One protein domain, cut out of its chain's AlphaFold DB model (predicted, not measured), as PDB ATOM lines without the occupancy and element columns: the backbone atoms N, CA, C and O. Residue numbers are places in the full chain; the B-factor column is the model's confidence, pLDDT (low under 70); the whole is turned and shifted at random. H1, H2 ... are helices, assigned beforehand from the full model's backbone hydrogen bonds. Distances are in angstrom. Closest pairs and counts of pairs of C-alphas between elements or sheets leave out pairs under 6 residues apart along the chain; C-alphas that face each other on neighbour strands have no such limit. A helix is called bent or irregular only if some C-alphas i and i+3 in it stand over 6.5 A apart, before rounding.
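AT A GLANCE: This is residues 13 to 150 of the 192 residues of an uncharacterized protein of Paenarthrobacter nicotinovorans (UniProt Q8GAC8). Picture a compact body of mostly aligned helices with H5 in the middle: H5, H6 and H7 make an up-and-down bundle, each running against the one before it, and the helical hairpin of H3 and H4 packs on it, H3 along H5 and H4 along H6. H1 packs on H5, and the short H2 crosses H4 on the side away from H7. The printed part has 138 residues, with seven named helices, H1 to H7 in order, and no named strand; the class is all helix. The radius of gyration of the C-alphas is 13.6 A, and the spans are 39 by 39 by 25 A.

IN THESE COORDINATES: Find C-alpha 13 at (-46.062, -44.963, 10.622), where H1 begins; it runs to residue 20 and is irregular, with C-alphas 16 and 19 7.6 A apart. Go on to H2, residues 42 to 47, then H3, residues 50 to 58, and H4, residues 61 to 72, 15.1 A long. H5, residues 81 to 95, starts at C-alpha 81 at (-29.099, -34.137, -1.600) and is 22.7 A long; it is only just irregular, with C-alphas 85 and 88 6.52 A apart. H6, residues 100 to 117, is the longest at 24.8 A. H7, residues 134 to 148, covers 22.1 A and ends at C-alpha 148 at (-48.378, -44.088, -3.852).

HOW THE PARTS SIT: Begin at the hubs, H3 and H5, which touch four helices each. They touch each other, closest at the C-alphas of Val 50 and Ala 82, 7.5 A, at a shallow tilt of 15 degrees, the same way. H5 touches H7 at Ala 84 and Val 138, closest C-alphas 4.4 A apart, at a shallow tilt of 12 degrees. The hairpin H5 and H6 comes closest at the C-alphas of Ala 94 and Arg 103, 4.6 A. With residues 89 to 93 alone H5 touches H1, the C-alphas of Ala 92 and Ala 14 being closest at 6.2 A. H3 and H4 form a hairpin, closest at the C-alphas of Ser 53 and Gly 68, 4.8 A. H2 touches H4 at a steep tilt of 54 degrees, closest at the C-alphas of Ala 47 and Gly 68, 4.6 A. H1 and H7 are apart. Check O i to N i+4: within hydrogen-bond range are 0 of 4 pairs in H1, where 3 of 5 O i to N i+3 pairs are, 1 of 2 in H2, 3 of 5 in H3, 6 of 8 in H4, 8 of 11 in H5, 13 of 14 in H6 and 9 of 11 in H7.

THE WHOLE: The C-alphas farthest apart are those of Ser 40 and Thr 150, 42.5 A. The printed part has no cut. Look for long links at residues 21 to 41 and 118 to 133. Residues 38 to 44 and 122 to 126 have pLDDT under 70.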
ATOM      1  N   GLU A  13     -46.844 -43.735  10.368       98.25
ATOM      2  CA  GLU A  13     -46.062 -44.963  10.622       98.25
ATOM      3  C   GLU A  13     -44.807 -45.073   9.745       98.25
ATOM      4  O   GLU A  13     -43.802 -45.624  10.179       98.25
ATOM      5  N   ALA A  14     -44.808 -44.475   8.549       98.31
ATOM      6  CA  ALA A  14     -43.619 -44.427   7.693       98.31
ATOM      7  C   ALA A  14     -42.419 -43.742   8.371       98.31
ATOM      8  O   ALA A  14     -41.277 -43.978   7.991       98.31
ATOM      9  N   LEU A  15     -42.661 -42.894   9.376       98.44
ATOM     10  CA  LEU A  15     -41.614 -42.185  10.113       98.44
ATOM     11  C   LEU A  15     -40.856 -43.087  11.099       98.44
ATOM     12  O   LEU A  15     -39.796 -42.692  11.575       98.44
ATOM     13  N   ASP A  16     -41.357 -44.292  11.386       98.38
ATOM     14  CA  ASP A  16     -40.636 -45.280  12.201       98.38
ATOM     15  C   ASP A  16     -39.469 -45.924  11.439       98.38
ATOM     16  O   ASP A  16     -38.618 -46.566  12.041       98.38
ATOM     17  N   GLU A  17     -39.404 -45.710  10.121       98.44
ATOM     18  CA  GLU A  17     -38.375 -46.241   9.224       98.44
ATOM     19  C   GLU A  17     -37.260 -45.205   8.927       98.44
ATOM     20  O   GLU A  17     -36.446 -45.401   8.021       98.44
ATOM     21  N   LEU A  18     -37.220 -44.067   9.640       98.00
ATOM     22  CA  LEU A  18     -36.255 -42.978   9.398       98.00
ATOM     23  C   LEU A  18     -34.791 -43.392   9.619       98.00
ATOM     24  O   LEU A  18     -33.894 -42.793   9.028       98.00
ATOM     25  N   ASP A  19     -34.529 -44.397  10.449       97.31
ATOM     26  CA  ASP A  19     -33.189 -44.905  10.764       97.31
ATOM     27  C   ASP A  19     -32.540 -45.698   9.614       97.31
ATOM     28  O   ASP A  19     -31.329 -45.928   9.624       97.31
ATOM     29  N   HIS A  20     -33.310 -46.052   8.581       97.38
ATOM     30  CA  HIS A  20     -32.797 -46.681   7.363       97.38
ATOM     31  C   HIS A  20     -31.993 -45.737   6.455       97.38
ATOM     32  O   HIS A  20     -31.345 -46.200   5.513       97.38
ATOM     33  N   VAL A  21     -32.022 -44.428   6.716       97.25
ATOM     34  CA  VAL A  21     -31.252 -43.421   5.980       97.25
ATOM     35  C   VAL A  21     -30.137 -42.879   6.873       97.25
ATOM     36  O   VAL A  21     -30.384 -42.405   7.979       97.25
ATOM     37  N   ASP A  22     -28.896 -42.886   6.382       96.31
ATOM     38  CA  ASP A  22     -27.773 -42.247   7.080       96.31
ATOM     39  C   ASP A  22     -27.771 -40.727   6.840       96.31
ATOM     40  O   ASP A  22     -27.003 -40.186   6.037       96.31
ATOM     41  N   TRP A  23     -28.657 -40.026   7.551       96.25
ATOM     42  CA  TRP A  23     -28.847 -38.577   7.435       96.25
ATOM     43  C   TRP A  23     -27.563 -37.774   7.671       96.25
ATOM     44  O   TRP A  23     -27.380 -36.730   7.049       96.25
ATOM     45  N   ASN A  24     -26.631 -38.283   8.488       95.31
ATOM     46  CA  ASN A  24     -25.362 -37.615   8.807       95.31
ATOM     47  C   ASN A  24     -24.462 -37.406   7.579       95.31
ATOM     48  O   ASN A  24     -23.514 -36.615   7.613       95.31
ATOM     49  N   ARG A  25     -24.732 -38.125   6.487       94.75
ATOM     50  CA  ARG A  25     -23.955 -38.066   5.249       94.75
ATOM     51  C   ARG A  25     -24.553 -37.156   4.187       94.75
ATOM     52  O   ARG A  25     -23.890 -36.980   3.167       94.75
ATOM     53  N   LEU A  26     -25.736 -36.594   4.406       95.50
ATOM     54  CA  LEU A  26     -26.487 -35.886   3.374       95.50
ATOM     55  C   LEU A  26     -26.363 -34.373   3.532       95.50
ATOM     56  O   LEU A  26     -26.408 -33.846   4.645       95.50
ATOM     57  N   GLN A  27     -26.212 -33.673   2.410       95.06
ATOM     58  CA  GLN A  27     -26.238 -32.211   2.370       95.06
ATOM     59  C   GLN A  27     -27.685 -31.685   2.351       95.06
ATOM     60  O   GLN A  27     -28.499 -32.129   1.543       95.06
ATOM     61  N   HIS A  28     -27.979 -30.692   3.189       94.44
ATOM     62  CA  HIS A  28     -29.211 -29.895   3.214       94.44
ATOM     63  C   HIS A  28     -28.872 -28.387   3.234       94.44
ATOM     64  O   HIS A  28     -27.704 -28.004   3.085       94.44
ATOM     65  N   ALA A  29     -29.875 -27.519   3.417       93.38
ATOM     66  CA  ALA A  29     -29.715 -26.063   3.319       93.38
ATOM     67  C   ALA A  29     -28.672 -25.441   4.260       93.38
ATOM     68  O   ALA A  29     -28.049 -24.440   3.908       93.38
ATOM     69  N   TYR A  30     -28.455 -26.031   5.437       92.50
ATOM     70  CA  TYR A  30     -27.570 -25.467   6.461       92.50
ATOM     71  C   TYR A  30     -26.219 -26.176   6.568       92.50
ATOM     72  O   TYR A  30     -25.365 -25.753   7.344       92.50
ATOM     73  N   GLY A  31     -26.003 -27.247   5.807       92.56
ATOM     74  CA  GLY A  31     -24.781 -28.033   5.888       92.56
ATOM     75  C   GLY A  31     -25.030 -29.514   5.667       92.56
ATOM     76  O   GLY A  31     -26.000 -29.914   5.029       92.56
ATOM     77  N   LYS A  32     -24.100 -30.320   6.165       95.19
ATOM     78  CA  LYS A  32     -24.120 -31.771   6.038       95.19
ATOM     79  C   LYS A  32     -24.459 -32.406   7.380       95.19
ATOM     80  O   LYS A  32     -23.824 -32.071   8.379       95.19
ATOM     81  N   GLY A  33     -25.370 -33.373   7.372       94.06
ATOM     82  CA  GLY A  33     -25.765 -34.113   8.565       94.06
ATOM     83  C   GLY A  33     -26.626 -33.300   9.522       94.06
ATOM     84  O   GLY A  33     -27.544 -32.622   9.086       94.06
ATOM     85  N   VAL A  34     -26.355 -33.399  10.823       91.81
ATOM     86  CA  VAL A  34     -27.043 -32.591  11.838       91.81
ATOM     87  C   VAL A  34     -26.238 -31.324  12.099       91.81
ATOM     88  O   VAL A  34     -25.103 -31.381  12.576       91.81
ATOM     89  N   VAL A  35     -26.842 -30.171  11.828       90.44
ATOM     90  CA  VAL A  35     -26.243 -28.857  12.068       90.44
ATOM     91  C   VAL A  35     -26.967 -28.184  13.227       90.44
ATOM     92  O   VAL A  35     -28.151 -27.880  13.144       90.44
ATOM     93  N   SER A  36     -26.258 -27.923  14.325       85.00
ATOM     94  CA  SER A  36     -26.816 -27.118  15.417       85.00
ATOM     95  C   SER A  36     -26.875 -25.655  14.993       85.00
ATOM     96  O   SER A  36     -25.840 -25.018  14.803       85.00
ATOM     97  N   LEU A  37     -28.085 -25.127  14.840       81.12
ATOM     98  CA  LEU A  37     -28.307 -23.714  14.567       81.12
ATOM     99  C   LEU A  37     -28.495 -22.993  15.901       81.12
ATOM    100  O   LEU A  37     -29.483 -23.204  16.603       81.12
ATOM    101  N   GLU A  38     -27.518 -22.174  16.284       68.88
ATOM    102  CA  GLU A  38     -27.616 -21.374  17.503       68.88
ATOM    103  C   GLU A  38     -28.651 -20.251  17.325       68.88
ATOM    104  O   GLU A  38     -28.588 -19.460  16.385       68.88
ATOM    105  N   GLY A  39     -29.614 -20.178  18.245       62.81
ATOM    106  CA  GLY A  39     -30.663 -19.162  18.261       62.81
ATOM    107  C   GLY A  39     -31.769 -19.513  19.256       62.81
ATOM    108  O   GLY A  39     -31.970 -20.673  19.597       62.81
ATOM    109  N   SER A  40     -32.473 -18.505  19.775       55.00
ATOM    110  CA  SER A  40     -33.466 -18.665  20.848       55.00
ATOM    111  C   SER A  40     -34.867 -19.075  20.376       55.00
ATOM    112  O   SER A  40     -35.775 -19.158  21.204       55.00
ATOM    113  N   ASN A  41     -35.080 -19.312  19.077       64.12
ATOM    114  CA  ASN A  41     -36.376 -19.741  18.557       64.12
ATOM    115  C   ASN A  41     -36.399 -21.261  18.315       64.12
ATOM    116  O   ASN A  41     -35.408 -21.876  17.928       64.12
ATOM    117  N   ALA A  42     -37.554 -21.879  18.569       63.09
ATOM    118  CA  ALA A  42     -37.737 -23.311  18.353       63.09
ATOM    119  C   ALA A  42     -37.517 -23.694  16.878       63.09
ATOM    120  O   ALA A  42     -36.981 -24.770  16.619       63.09
ATOM    121  N   SER A  43     -37.846 -22.807  15.930       64.06
ATOM    122  CA  SER A  43     -37.680 -22.997  14.480       64.06
ATOM    123  C   SER A  43     -36.267 -23.409  14.072       64.06
ATOM    124  O   SER A  43     -36.086 -24.385  13.345       64.06
ATOM    125  N   LEU A  44     -35.238 -22.743  14.607       67.56
ATOM    126  CA  LEU A  44     -33.847 -23.087  14.296       67.56
ATOM    127  C   LEU A  44     -33.442 -24.465  14.846       67.56
ATOM    128  O   LEU A  44     -32.533 -25.094  14.311       67.56
ATOM    129  N   SER A  45     -34.134 -24.980  15.869       71.12
ATOM    130  CA  SER A  45     -33.766 -26.248  16.509       71.12
ATOM    131  C   SER A  45     -34.044 -27.497  15.662       71.12
ATOM    132  O   SER A  45     -33.414 -28.526  15.907       71.12
ATOM    133  N   ILE A  46     -34.953 -27.426  14.677       84.69
ATOM    134  CA  ILE A  46     -35.262 -28.555  13.778       84.69
ATOM    135  C   ILE A  46     -34.786 -28.333  12.342       84.69
ATOM    136  O   ILE A  46     -34.487 -29.300  11.650       84.69
ATOM    137  N   ALA A  47     -34.634 -27.080  11.901       84.88
ATOM    138  CA  ALA A  47     -34.231 -26.764  10.531       84.88
ATOM    139  C   ALA A  47     -32.847 -27.351  10.170       84.88
ATOM    140  O   ALA A  47     -32.594 -27.729   9.029       84.88
ATOM    141  N   GLY A  48     -31.954 -27.517  11.147       90.31
ATOM    142  CA  GLY A  48     -30.654 -28.162  10.956       90.31
ATOM    143  C   GLY A  48     -30.657 -29.699  10.956       90.31
ATOM    144  O   GLY A  48     -29.584 -30.290  10.868       90.31
ATOM    145  N   ASP A  49     -31.820 -30.345  11.092       94.44
ATOM    146  CA  ASP A  49     -31.964 -31.799  11.222       94.44
ATOM    147  C   ASP A  49     -33.202 -32.297  10.450       94.44
ATOM    148  O   ASP A  49     -34.354 -32.152  10.879       94.44
ATOM    149  N   VAL A  50     -32.962 -32.887   9.275       96.75
ATOM    150  CA  VAL A  50     -34.025 -33.354   8.367       96.75
ATOM    151  C   VAL A  50     -34.828 -34.503   8.979       96.75
ATOM    152  O   VAL A  50     -36.056 -34.506   8.888       96.75
ATOM    153  N   ALA A  51     -34.168 -35.453   9.647       97.19
ATOM    154  CA  ALA A  51     -34.844 -36.586  10.275       97.19
ATOM    155  C   ALA A  51     -35.748 -36.118  11.418       97.19
ATOM    156  O   ALA A  51     -36.900 -36.541  11.521       97.19
ATOM    157  N   ARG A  52     -35.260 -35.182  12.240       95.75
ATOM    158  CA  ARG A  52     -36.059 -34.569  13.302       95.75
ATOM    159  C   ARG A  52     -37.219 -33.744  12.752       95.75
ATOM    160  O   ARG A  52     -38.302 -33.792  13.328       95.75
ATOM    161  N   SER A  53     -37.022 -33.030  11.643       96.56
ATOM    162  CA  SER A  53     -38.102 -32.308  10.955       96.56
ATOM    163  C   SER A  53     -39.204 -33.259  10.477       96.56
ATOM    164  O   SER A  53     -40.380 -32.982  10.683       96.56
ATOM    165  N   LEU A  54     -38.839 -34.412   9.905       97.94
ATOM    166  CA  LEU A  54     -39.794 -35.454   9.520       97.94
ATOM    167  C   LEU A  54     -40.505 -36.053  10.743       97.94
ATOM    168  O   LEU A  54     -41.726 -36.164  10.740       97.94
ATOM    169  N   ALA A  55     -39.773 -36.391  11.806       97.31
ATOM    170  CA  ALA A  55     -40.353 -36.947  13.029       97.31
ATOM    171  C   ALA A  55     -41.349 -35.985  13.706       97.31
ATOM    172  O   ALA A  55     -42.374 -36.428  14.228       97.31
ATOM    173  N   ALA A  56     -41.092 -34.674  13.639       96.31
ATOM    174  CA  ALA A  56     -41.954 -33.641  14.210       96.31
ATOM    175  C   ALA A  56     -43.358 -33.583  13.576       96.31
ATOM    176  O   ALA A  56     -44.271 -33.041  14.197       96.31
ATOM    177  N   LEU A  57     -43.575 -34.201  12.404       97.31
ATOM    178  CA  LEU A  57     -44.907 -34.356  11.799       97.31
ATOM    179  C   LEU A  57     -45.904 -35.087  12.712       97.31
ATOM    180  O   LEU A  57     -47.108 -34.969  12.501       97.31
ATOM    181  N   ARG A  58     -45.434 -35.860  13.698       96.25
ATOM    182  CA  ARG A  58     -46.303 -36.543  14.669       96.25
ATOM    183  C   ARG A  58     -46.912 -35.591  15.697       96.25
ATOM    184  O   ARG A  58     -48.043 -35.815  16.119       96.25
ATOM    185  N   ASP A  59     -46.167 -34.558  16.077       95.19
ATOM    186  CA  ASP A  59     -46.488 -33.715  17.231       95.19
ATOM    187  C   ASP A  59     -46.988 -32.331  16.806       95.19
ATOM    188  O   ASP A  59     -47.985 -31.841  17.334       95.19
ATOM    189  N   ASP A  60     -46.322 -31.712  15.827       95.62
ATOM    190  CA  ASP A  60     -46.684 -30.401  15.287       95.62
ATOM    191  C   ASP A  60     -46.450 -30.367  13.766       95.62
ATOM    192  O   ASP A  60     -45.403 -29.911  13.296       95.62
ATOM    193  N   PRO A  61     -47.415 -30.863  12.965       95.81
ATOM    194  CA  PRO A  61     -47.283 -30.909  11.512       95.81
ATOM    195  C   PRO A  61     -47.063 -29.539  10.869       95.81
ATOM    196  O   PRO A  61     -46.330 -29.438   9.890       95.81
ATOM    197  N   SER A  62     -47.685 -28.483  11.401       94.12
ATOM    198  CA  SER A  62     -47.580 -27.138  10.827       94.12
ATOM    199  C   SER A  62     -46.150 -26.616  10.950       94.12
ATOM    200  O   SER A  62     -45.535 -26.224   9.956       94.12
ATOM    201  N   PHE A  63     -45.589 -26.710  12.157       93.50
ATOM    202  CA  PHE A  63     -44.208 -26.339  12.440       93.50
ATOM    203  C   PHE A  63     -43.202 -27.239  11.708       93.50
ATOM    204  O   PHE A  63     -42.242 -26.754  11.114       93.50
ATOM    205  N   ALA A  64     -43.443 -28.553  11.691       95.44
ATOM    206  CA  ALA A  64     -42.596 -29.519  11.000       95.44
ATOM    207  C   ALA A  64     -42.496 -29.238   9.496       95.44
ATOM    208  O   ALA A  64     -41.408 -29.308   8.925       95.44
ATOM    209  N   ILE A  65     -43.614 -28.902   8.848       95.69
ATOM    210  CA  ILE A  65     -43.635 -28.608   7.414       95.69
ATOM    211  C   ILE A  65     -43.012 -27.240   7.138       95.69
ATOM    212  O   ILE A  65     -42.114 -27.152   6.303       95.69
ATOM    213  N   GLY A  66     -43.468 -26.194   7.833       92.88
ATOM    214  CA  GLY A  66     -43.031 -24.816   7.602       92.88
ATOM    215  C   GLY A  66     -41.585 -24.563   8.027       92.88
ATOM    216  O   GLY A  66     -40.722 -24.314   7.190       92.88
ATOM    217  N   ASP A  67     -41.317 -24.633   9.329       90.38
ATOM    218  CA  ASP A  67     -40.014 -24.301   9.920       90.38
ATOM    219  C   ASP A  67     -38.993 -25.450   9.835       90.38
ATOM    220  O   ASP A  67     -37.792 -25.233   9.985       90.38
ATOM    221  N   GLY A  68     -39.457 -26.682   9.620       93.25
ATOM    222  CA  GLY A  68     -38.597 -27.843   9.406       93.25
ATOM    223  C   GLY A  68     -38.277 -28.049   7.929       93.25
ATOM    224  O   GLY A  68     -37.226 -27.642   7.435       93.25
ATOM    225  N   LEU A  69     -39.192 -28.711   7.222       95.81
ATOM    226  CA  LEU A  69     -38.962 -29.243   5.880       95.81
ATOM    227  C   LEU A  69     -38.753 -28.148   4.823       95.81
ATOM    228  O   LEU A  69     -37.770 -28.196   4.080       95.81
ATOM    229  N   TYR A  70     -39.619 -27.131   4.759       94.00
ATOM    230  CA  TYR A  70     -39.422 -26.014   3.826       94.00
ATOM    231  C   TYR A  70     -38.111 -25.271   4.099       94.00
ATOM    232  O   TYR A  70     -37.428 -24.863   3.162       94.00
ATOM    233  N   SER A  71     -37.706 -25.147   5.362       91.25
ATOM    234  CA  SER A  71     -36.454 -24.486   5.723       91.25
ATOM    235  C   SER A  71     -35.198 -25.294   5.388       91.25
ATOM    236  O   SER A  71     -34.132 -24.692   5.288       91.25
ATOM    237  N   ASN A  72     -35.269 -26.619   5.194       92.25
ATOM    238  CA  ASN A  72     -34.057 -27.437   5.057       92.25
ATOM    239  C   ASN A  72     -33.940 -28.288   3.791       92.25
ATOM    240  O   ASN A  72     -32.836 -28.384   3.249       92.25
ATOM    241  N   VAL A  73     -35.035 -28.860   3.289       95.12
ATOM    242  CA  VAL A  73     -35.042 -29.685   2.072       95.12
ATOM    243  C   VAL A  73     -35.579 -28.939   0.850       95.12
ATOM    244  O   VAL A  73     -35.345 -29.384  -0.271       95.12
ATOM    245  N   CYS A  74     -36.256 -27.803   1.022       94.06
ATOM    246  CA  CYS A  74     -36.719 -26.961  -0.088       94.06
ATOM    247  C   CYS A  74     -36.541 -25.462   0.215       94.06
ATOM    248  O   CYS A  74     -37.449 -24.646   0.036       94.06
ATOM    249  N   HIS A  75     -35.358 -25.092   0.711       91.19
ATOM    250  CA  HIS A  75     -35.088 -23.746   1.207       91.19
ATOM    251  C   HIS A  75     -35.076 -22.721   0.071       91.19
ATOM    252  O   HIS A  75     -34.193 -22.740  -0.790       91.19
ATOM    253  N   GLN A  76     -36.053 -21.807   0.087       89.25
ATOM    254  CA  GLN A  76     -36.210 -20.751  -0.923       89.25
ATOM    255  C   GLN A  76     -36.171 -21.324  -2.353       89.25
ATOM    256  O   GLN A  76     -35.434 -20.837  -3.202       89.25
ATOM    257  N   GLY A  77     -36.886 -22.430  -2.590       89.50
ATOM    258  CA  GLY A  77     -36.965 -23.088  -3.901       89.50
ATOM    259  C   GLY A  77     -35.717 -23.879  -4.319       89.50
ATOM    260  O   GLY A  77     -35.678 -24.422  -5.424       89.50
ATOM    261  N   THR A  78     -34.691 -23.955  -3.468       93.50
ATOM    262  CA  THR A  78     -33.503 -24.783  -3.705       93.50
ATOM    263  C   THR A  78     -33.684 -26.157  -3.068       93.50
ATOM    264  O   THR A  78     -34.053 -26.253  -1.898       93.50
ATOM    265  N   VAL A  79     -33.387 -27.219  -3.822       96.25
ATOM    266  CA  VAL A  79     -33.397 -28.606  -3.324       96.25
ATOM    267  C   VAL A  79     -31.978 -29.146  -3.180       96.25
ATOM    268  O   VAL A  79     -31.068 -28.757  -3.914       96.25
ATOM    269  N   TYR A  80     -31.784 -30.059  -2.237       95.38
ATOM    270  CA  TYR A  80     -30.484 -30.564  -1.807       95.38
ATOM    271  C   TYR A  80     -30.434 -32.093  -1.884       95.38
ATOM    272  O   TYR A  80     -31.435 -32.757  -2.149       95.38
ATOM    273  N   GLU A  81     -29.264 -32.679  -1.629       96.00
ATOM    274  CA  GLU A  81     -29.099 -34.137  -1.600       96.00
ATOM    275  C   GLU A  81     -30.082 -34.793  -0.615       96.00
ATOM    276  O   GLU A  81     -30.799 -35.721  -0.987       96.00
ATOM    277  N   ALA A  82     -30.201 -34.253   0.605       97.25
ATOM    278  CA  ALA A  82     -31.126 -34.745   1.626       97.25
ATOM    279  C   ALA A  82     -32.599 -34.703   1.184       97.25
ATOM    280  O   ALA A  82     -33.398 -35.523   1.637       97.25
ATOM    281  N   THR A  83     -32.963 -33.802   0.266       98.06
ATOM    282  CA  THR A  83     -34.322 -33.700  -0.277       98.06
ATOM    283  C   THR A  83     -34.746 -34.995  -0.944       98.06
ATOM    284  O   THR A  83     -35.843 -35.486  -0.686       98.06
ATOM    285  N   ALA A  84     -33.873 -35.599  -1.751       97.94
ATOM    286  CA  ALA A  84     -34.210 -36.842  -2.429       97.94
ATOM    287  C   ALA A  84     -34.458 -37.997  -1.448       97.94
ATOM    288  O   ALA A  84     -35.288 -38.856  -1.727       97.94
ATOM    289  N   PHE A  85     -33.796 -38.003  -0.291       98.31
ATOM    290  CA  PHE A  85     -34.003 -39.008   0.755       98.31
ATOM    291  C   PHE A  85     -35.206 -38.705   1.658       98.31
ATOM    292  O   PHE A  85     -35.781 -39.628   2.225       98.31
ATOM    293  N   ALA A  86     -35.631 -37.443   1.764       98.56
ATOM    294  CA  ALA A  86     -36.836 -37.050   2.498       98.56
ATOM    295  C   ALA A  86     -38.131 -37.294   1.702       98.56
ATOM    296  O   ALA A  86     -39.153 -37.668   2.279       98.56
ATOM    297  N   VAL A  87     -38.093 -37.126   0.373       98.75
ATOM    298  CA  VAL A  87     -39.248 -37.289  -0.532       98.75
ATOM    299  C   VAL A  87     -40.050 -38.587  -0.302       98.75
ATOM    300  O   VAL A  87     -41.279 -38.493  -0.232       98.75
ATOM    301  N   PRO A  88     -39.436 -39.778  -0.134       98.75
ATOM    302  CA  PRO A  88     -40.171 -41.022   0.090       98.75
ATOM    303  C   PRO A  88     -41.010 -41.008   1.369       98.75
ATOM    304  O   PRO A  88     -42.140 -41.493   1.354       98.75
ATOM    305  N   PHE A  89     -40.499 -40.405   2.447       98.81
ATOM    306  CA  PHE A  89     -41.213 -40.268   3.719       98.81
ATOM    307  C   PHE A  89     -42.343 -39.246   3.617       98.81
ATOM    308  O   PHE A  89     -43.470 -39.546   4.001       98.81
ATOM    309  N   ILE A  90     -42.081 -38.080   3.014       98.81
ATOM    310  CA  ILE A  90     -43.100 -37.045   2.768       98.81
ATOM    311  C   ILE A  90     -44.271 -37.636   1.967       98.81
ATOM    312  O   ILE A  90     -45.436 -37.492   2.345       98.81
ATOM    313  N   ALA A  91     -43.968 -38.363   0.889       98.75
ATOM    314  CA  ALA A  91     -44.979 -38.995   0.054       98.75
ATOM    315  C   ALA A  91     -45.708 -40.145   0.761       98.75
ATOM    316  O   ALA A  91     -46.918 -40.290   0.589       98.75
ATOM    317  N   ALA A  92     -45.004 -40.960   1.553       98.62
ATOM    318  CA  ALA A  92     -45.618 -42.035   2.327       98.62
ATOM    319  C   ALA A  92     -46.610 -41.490   3.363       98.62
ATOM    320  O   ALA A  92     -47.723 -42.011   3.457       98.62
ATOM    321  N   VAL A  93     -46.255 -40.411   4.071       98.69
ATOM    322  CA  VAL A  93     -47.145 -39.737   5.029       98.69
ATOM    323  C   VAL A  93     -48.370 -39.168   4.316       98.69
ATOM    324  O   VAL A  93     -49.496 -39.488   4.695       98.69
ATOM    325  N   ALA A  94     -48.177 -38.399   3.241       98.44
ATOM    326  CA  ALA A  94     -49.276 -37.787   2.492       98.44
ATOM    327  C   ALA A  94     -50.230 -38.815   1.844       98.44
ATOM    328  O   ALA A  94     -51.418 -38.538   1.668       98.44
ATOM    329  N   ALA A  95     -49.729 -40.001   1.485       98.06
ATOM    330  CA  ALA A  95     -50.529 -41.077   0.899       98.06
ATOM    331  C   ALA A  95     -51.334 -41.886   1.932       98.06
ATOM    332  O   ALA A  95     -52.220 -42.646   1.542       98.06
ATOM    333  N   GLY A  96     -51.021 -41.757   3.223       96.94
ATOM    334  CA  GLY A  96     -51.706 -42.483   4.286       96.94
ATOM    335  C   GLY A  96     -53.004 -41.835   4.758       96.94
ATOM    336  O   GLY A  96     -53.480 -40.823   4.227       96.94
ATOM    337  N   ASP A  97     -53.558 -42.430   5.811       95.56
ATOM    338  CA  ASP A  97     -54.721 -41.909   6.524       95.56
ATOM    339  C   ASP A  97     -54.304 -40.772   7.470       95.56
ATOM    340  O   ASP A  97     -54.058 -40.965   8.659       95.56
ATOM    341  N   VAL A  98     -54.132 -39.581   6.898       96.62
ATOM    342  CA  VAL A  98     -53.844 -38.337   7.623       96.62
ATOM    343  C   VAL A  98     -54.889 -37.265   7.283       96.62
ATOM    344  O   VAL A  98     -55.492 -37.314   6.205       96.62
ATOM    345  N   PRO A  99     -55.122 -36.278   8.164       95.62
ATOM    346  CA  PRO A  99     -55.988 -35.144   7.853       95.62
ATOM    347  C   PRO A  99     -55.470 -34.317   6.667       95.62
ATOM    348  O   PRO A  99     -54.264 -34.255   6.416       95.62
ATOM    349  N   ASP A 100     -56.369 -33.606   5.985       95.00
ATOM    350  CA  ASP A 100     -55.993 -32.715   4.877       95.00
ATOM    351  C   ASP A 100     -55.096 -31.551   5.321       95.00
ATOM    352  O   ASP A 100     -54.242 -31.117   4.549       95.00
ATOM    353  N   SER A 101     -55.180 -31.139   6.593       94.31
ATOM    354  CA  SER A 101     -54.248 -30.176   7.198       94.31
ATOM    355  C   SER A 101     -52.788 -30.648   7.218       94.31
ATOM    356  O   SER A 101     -51.895 -29.827   7.395       94.31
ATOM    357  N   ILE A 102     -52.534 -31.947   7.022       96.94
ATOM    358  CA  ILE A 102     -51.197 -32.529   6.841       96.94
ATOM    359  C   ILE A 102     -50.979 -32.884   5.367       96.94
ATOM    360  O   ILE A 102     -49.958 -32.532   4.779       96.94
ATOM    361  N   ARG A 103     -51.943 -33.574   4.744       97.69
ATOM    362  CA  ARG A 103     -51.816 -34.087   3.372       97.69
ATOM    363  C   ARG A 103     -51.564 -32.985   2.350       97.69
ATOM    364  O   ARG A 103     -50.659 -33.121   1.530       97.69
ATOM    365  N   VAL A 104     -52.376 -31.928   2.372       97.94
ATOM    366  CA  VAL A 104     -52.322 -30.855   1.375       97.94
ATOM    367  C   VAL A 104     -50.977 -30.122   1.407       97.94
ATOM    368  O   VAL A 104     -50.333 -30.075   0.359       97.94
ATOM    369  N   PRO A 105     -50.484 -29.614   2.554       97.88
ATOM    370  CA  PRO A 105     -49.191 -28.932   2.584       97.88
ATOM    371  C   PRO A 105     -48.001 -29.856   2.270       97.88
ATOM    372  O   PRO A 105     -47.039 -29.402   1.657       97.88
ATOM    373  N   LEU A 106     -48.058 -31.157   2.590       98.50
ATOM    374  CA  LEU A 106     -47.016 -32.102   2.153       98.50
ATOM    375  C   LEU A 106     -47.028 -32.333   0.634       98.50
ATOM    376  O   LEU A 106     -45.965 -32.438   0.023       98.50
ATOM    377  N   LEU A 107     -48.206 -32.411   0.006       98.56
ATOM    378  CA  LEU A 107     -48.317 -32.493  -1.455       98.56
ATOM    379  C   LEU A 107     -47.853 -31.201  -2.136       98.56
ATOM    380  O   LEU A 107     -47.194 -31.282  -3.171       98.56
ATOM    381  N   ALA A 108     -48.146 -30.039  -1.547       98.44
ATOM    382  CA  ALA A 108     -47.625 -28.754  -2.007       98.44
ATOM    383  C   ALA A 108     -46.089 -28.732  -1.965       98.44
ATOM    384  O   ALA A 108     -45.457 -28.477  -2.986       98.44
ATOM    385  N   LEU A 109     -45.492 -29.150  -0.842       98.62
ATOM    386  CA  LEU A 109     -44.041 -29.282  -0.700       98.62
ATOM    387  C   LEU A 109     -43.432 -30.235  -1.743       98.62
ATOM    388  O   LEU A 109     -42.386 -29.937  -2.312       98.62
ATOM    389  N   LEU A 110     -44.071 -31.372  -2.038       98.81
ATOM    390  CA  LEU A 110     -43.624 -32.277  -3.111       98.81
ATOM    391  C   LEU A 110     -43.682 -31.609  -4.496       98.81
ATOM    392  O   LEU A 110     -42.823 -31.876  -5.339       98.81
ATOM    393  N   GLY A 111     -44.669 -30.738  -4.717       98.62
ATOM    394  CA  GLY A 111     -44.767 -29.881  -5.894       98.62
ATOM    395  C   GLY A 111     -43.590 -28.913  -6.000       98.62
ATOM    396  O   GLY A 111     -42.880 -28.936  -7.007       98.62
ATOM    397  N   ASP A 112     -43.309 -28.155  -4.944       98.00
ATOM    398  CA  ASP A 112     -42.176 -27.221  -4.892       98.00
ATOM    399  C   ASP A 112     -40.829 -27.932  -5.079       98.00
ATOM    400  O   ASP A 112     -39.977 -27.487  -5.851       98.00
ATOM    401  N   ILE A 113     -40.656 -29.104  -4.456       98.31
ATOM    402  CA  ILE A 113     -39.469 -29.947  -4.644       98.31
ATOM    403  C   ILE A 113     -39.342 -30.388  -6.106       98.31
ATOM    404  O   ILE A 113     -38.232 -30.432  -6.636       98.31
ATOM    405  N   SER A 114     -40.451 -30.709  -6.782       98.44
ATOM    406  CA  SER A 114     -40.418 -31.088  -8.198       98.44
ATOM    407  C   SER A 114     -39.992 -29.926  -9.098       98.44
ATOM    408  O   SER A 114     -39.204 -30.135 -10.021       98.44
ATOM    409  N   ILE A 115     -40.426 -28.699  -8.788       96.94
ATOM    410  CA  ILE A 115     -40.002 -27.482  -9.487       96.94
ATOM    411  C   ILE A 115     -38.506 -27.257  -9.257       96.94
ATOM    412  O   ILE A 115     -37.754 -27.156 -10.230       96.94
ATOM    413  N   GLY A 116     -38.053 -27.273  -8.000       94.94
ATOM    414  CA  GLY A 116     -36.641 -27.112  -7.647       94.94
ATOM    415  C   GLY A 116     -35.744 -28.217  -8.220       94.94
ATOM    416  O   GLY A 116     -34.622 -27.955  -8.634       94.94
ATOM    417  N   GLY A 117     -36.228 -29.453  -8.326       94.19
ATOM    418  CA  GLY A 117     -35.490 -30.561  -8.943       94.19
ATOM    419  C   GLY A 117     -35.398 -30.490 -10.472       94.19
ATOM    420  O   GLY A 117     -34.574 -31.186 -11.064       94.19
ATOM    421  N   SER A 118     -36.223 -29.660 -11.118       92.62
ATOM    422  CA  SER A 118     -36.381 -29.625 -12.580       92.62
ATOM    423  C   SER A 118     -35.349 -28.762 -13.322       92.62
ATOM    424  O   SER A 118     -35.333 -28.746 -14.559       92.62
ATOM    425  N   SER A 119     -34.499 -28.044 -12.582       87.62
ATOM    426  CA  SER A 119     -33.419 -27.192 -13.083       87.62
ATOM    427  C   SER A 119     -32.183 -27.296 -12.179       87.62
ATOM    428  O   SER A 119     -32.257 -27.739 -11.033       87.62
ATOM    429  N   VAL A 120     -31.014 -26.916 -12.694       81.38
ATOM    430  CA  VAL A 120     -29.771 -26.873 -11.904       81.38
ATOM    431  C   VAL A 120     -29.589 -25.464 -11.348       81.38
ATOM    432  O   VAL A 120     -29.781 -24.494 -12.080       81.38
ATOM    433  N   ALA A 121     -29.155 -25.361 -10.091       74.00
ATOM    434  CA  ALA A 121     -28.738 -24.114  -9.455       74.00
ATOM    435  C   ALA A 121     -27.218 -24.126  -9.211       74.00
ATOM    436  O   ALA A 121     -26.781 -24.388  -8.081       74.00
ATOM    437  N   PRO A 122     -26.370 -23.867 -10.229       59.06
ATOM    438  CA  PRO A 122     -24.938 -23.784 -10.003       59.06
ATOM    439  C   PRO A 122     -24.692 -22.626  -9.030       59.06
ATOM    440  O   PRO A 122     -24.998 -21.477  -9.338       59.06
ATOM    441  N   HIS A 123     -24.162 -22.934  -7.846       61.53
ATOM    442  CA  HIS A 123     -23.845 -21.969  -6.781       61.53
ATOM    443  C   HIS A 123     -25.029 -21.426  -5.948       61.53
ATOM    444  O   HIS A 123     -24.848 -20.437  -5.243       61.53
ATOM    445  N   GLY A 124     -26.201 -22.081  -5.944       55.25
ATOM    446  CA  GLY A 124     -27.273 -21.785  -4.972       55.25
ATOM    447  C   GLY A 124     -28.081 -20.510  -5.255       55.25
ATOM    448  O   GLY A 124     -28.349 -19.722  -4.354       55.25
ATOM    449  N   SER A 125     -28.477 -20.298  -6.510       54.09
ATOM    450  CA  SER A 125     -29.109 -19.076  -7.033       54.09
ATOM    451  C   SER A 125     -30.589 -18.839  -6.659       54.09
ATOM    452  O   SER A 125     -31.299 -18.209  -7.435       54.09
ATOM    453  N   HIS A 126     -31.054 -19.262  -5.478       66.00
ATOM    454  CA  HIS A 126     -32.441 -19.079  -4.991       66.00
ATOM    455  C   HIS A 126     -33.540 -19.861  -5.747       66.00
ATOM    456  O   HIS A 126     -34.714 -19.533  -5.624       66.00
ATOM    457  N   SER A 127     -33.182 -20.864  -6.556       80.44
ATOM    458  CA  SER A 127     -34.100 -21.859  -7.137       80.44
ATOM    459  C   SER A 127     -33.290 -22.910  -7.897       80.44
ATOM    460  O   SER A 127     -32.349 -22.539  -8.603       80.44
ATOM    461  N   GLY A 128     -33.651 -24.191  -7.768       90.19
ATOM    462  CA  GLY A 128     -33.041 -25.307  -8.503       90.19
ATOM    463  C   GLY A 128     -32.291 -26.316  -7.618       90.19
ATOM    464  O   GLY A 128     -32.228 -26.185  -6.395       90.19
ATOM    465  N   ALA A 129     -31.692 -27.338  -8.227       92.25
ATOM    466  CA  ALA A 129     -30.944 -28.369  -7.512       92.25
ATOM    467  C   ALA A 129     -29.515 -27.921  -7.159       92.25
ATOM    468  O   ALA A 129     -28.745 -27.516  -8.038       92.25
ATOM    469  N   TYR A 130     -29.150 -28.026  -5.877       91.81
ATOM    470  CA  TYR A 130     -27.832 -27.658  -5.362       91.81
ATOM    471  C   TYR A 130     -26.806 -28.777  -5.577       91.81
ATOM    472  O   TYR A 130     -26.683 -29.697  -4.769       91.81
ATOM    473  N   GLY A 131     -26.027 -28.655  -6.650       86.19
ATOM    474  CA  GLY A 131     -24.923 -29.557  -6.968       86.19
ATOM    475  C   GLY A 131     -25.237 -30.548  -8.085       86.19
ATOM    476  O   GLY A 131     -26.385 -30.752  -8.488       86.19
ATOM    477  N   ASP A 132     -24.174 -31.161  -8.597       81.50
ATOM    478  CA  ASP A 132     -24.273 -32.138  -9.675       81.50
ATOM    479  C   ASP A 132     -25.065 -33.363  -9.198       81.50
ATOM    480  O   ASP A 132     -24.928 -33.809  -8.061       81.50
ATOM    481  N   GLN A 133     -25.893 -33.929 -10.078       89.25
ATOM    482  CA  GLN A 133     -26.720 -35.127  -9.835       89.25
ATOM    483  C   GLN A 133     -27.905 -34.963  -8.868       89.25
ATOM    484  O   GLN A 133     -28.818 -35.786  -8.936       89.25
ATOM    485  N   VAL A 134     -27.977 -33.907  -8.046       93.38
ATOM    486  CA  VAL A 134     -29.097 -33.712  -7.100       93.38
ATOM    487  C   VAL A 134     -30.446 -33.651  -7.816       93.38
ATOM    488  O   VAL A 134     -31.379 -34.334  -7.406       93.38
ATOM    489  N   GLY A 135     -30.548 -32.922  -8.932       94.12
ATOM    490  CA  GLY A 135     -31.798 -32.851  -9.701       94.12
ATOM    491  C   GLY A 135     -32.240 -34.214 -10.250       94.12
ATOM    492  O   GLY A 135     -33.422 -34.550 -10.201       94.12
ATOM    493  N   ALA A 136     -31.292 -35.050 -10.689       94.50
ATOM    494  CA  ALA A 136     -31.589 -36.405 -11.158       94.50
ATOM    495  C   ALA A 136     -32.057 -37.311 -10.007       94.50
ATOM    496  O   ALA A 136     -33.047 -38.023 -10.155       94.50
ATOM    497  N   LEU A 137     -31.397 -37.228  -8.849       96.06
ATOM    498  CA  LEU A 137     -31.743 -38.005  -7.660       96.06
ATOM    499  C   LEU A 137     -33.125 -37.623  -7.101       96.06
ATOM    500  O   LEU A 137     -33.936 -38.492  -6.784       96.06
ATOM    501  N   VAL A 138     -33.424 -36.321  -7.022       97.25
ATOM    502  CA  VAL A 138     -34.746 -35.811  -6.621       97.25
ATOM    503  C   VAL A 138     -35.820 -36.277  -7.605       97.25
ATOM    504  O   VAL A 138     -36.869 -36.760  -7.179       97.25
ATOM    505  N   THR A 139     -35.543 -36.202  -8.910       96.81
ATOM    506  CA  THR A 139     -36.454 -36.677  -9.964       96.81
ATOM    507  C   THR A 139     -36.760 -38.169  -9.819       96.81
ATOM    508  O   THR A 139     -37.928 -38.560  -9.847       96.81
ATOM    509  N   GLU A 140     -35.742 -39.009  -9.610       96.88
ATOM    510  CA  GLU A 140     -35.901 -40.456  -9.401       96.88
ATOM    511  C   GLU A 140     -36.722 -40.762  -8.140       96.88
ATOM    512  O   GLU A 140     -37.651 -41.582  -8.164       96.88
ATOM    513  N   SER A 141     -36.413 -40.059  -7.047       98.19
ATOM    514  CA  SER A 141     -37.112 -40.207  -5.776       98.19
ATOM    515  C   SER A 141     -38.591 -39.846  -5.894       98.19
ATOM    516  O   SER A 141     -39.460 -40.627  -5.489       98.19
ATOM    517  N   LEU A 142     -38.902 -38.706  -6.519       98.44
ATOM    518  CA  LEU A 142     -40.273 -38.282  -6.781       98.44
ATOM    519  C   LEU A 142     -40.990 -39.265  -7.708       98.44
ATOM    520  O   LEU A 142     -42.094 -39.696  -7.386       98.44
ATOM    521  N   ALA A 143     -40.379 -39.679  -8.822       97.38
ATOM    522  CA  ALA A 143     -41.009 -40.586  -9.784       97.38
ATOM    523  C   ALA A 143     -41.414 -41.929  -9.150       97.38
ATOM    524  O   ALA A 143     -42.471 -42.485  -9.471       97.38
ATOM    525  N   THR A 144     -40.600 -42.435  -8.223       97.06
ATOM    526  CA  THR A 144     -40.915 -43.642  -7.448       97.06
ATOM    527  C   THR A 144     -42.021 -43.370  -6.431       97.06
ATOM    528  O   THR A 144     -43.028 -44.080  -6.398       97.06
ATOM    529  N   SER A 145     -41.882 -42.298  -5.654       98.12
ATOM    530  CA  SER A 145     -42.775 -41.958  -4.543       98.12
ATOM    531  C   SER A 145     -44.179 -41.550  -5.003       98.12
ATOM    532  O   SER A 145     -45.175 -41.903  -4.372       98.12
ATOM    533  N   MET A 146     -44.290 -40.894  -6.163       97.50
ATOM    534  CA  MET A 146     -45.567 -40.484  -6.751       97.50
ATOM    535  C   MET A 146     -46.492 -41.667  -7.047       97.50
ATOM    536  O   MET A 146     -47.701 -41.472  -7.171       97.50
ATOM    537  N   ARG A 147     -45.976 -42.899  -7.150       95.88
ATOM    538  CA  ARG A 147     -46.785 -44.108  -7.383       95.88
ATOM    539  C   ARG A 147     -47.730 -44.437  -6.226       95.88
ATOM    540  O   ARG A 147     -48.679 -45.176  -6.445       95.88
ATOM    541  N   ARG A 148     -47.520 -43.869  -5.033       96.38
ATOM    542  CA  ARG A 148     -48.378 -44.088  -3.852       96.38
ATOM    543  C   ARG A 148     -49.763 -43.456  -3.983       96.38
ATOM    544  O   ARG A 148     -50.726 -43.931  -3.395       96.38
ATOM    545  N   PHE A 149     -49.890 -42.416  -4.801       96.81
ATOM    546  CA  PHE A 149     -51.111 -41.622  -4.926       96.81
ATOM    547  C   PHE A 149     -52.090 -42.174  -5.976       96.81
ATOM    548  O   PHE A 149     -52.549 -41.451  -6.857       96.81
ATOM    549  N   THR A 150     -52.394 -43.473  -5.935       92.12
ATOM    550  CA  THR A 150     -53.386 -44.092  -6.841       92.12
ATOM    551  C   THR A 150     -54.817 -43.992  -6.324       92.12
ATOM    552  O   THR A 150     -55.759 -44.208  -7.082       92.12
TER     553      THR A 150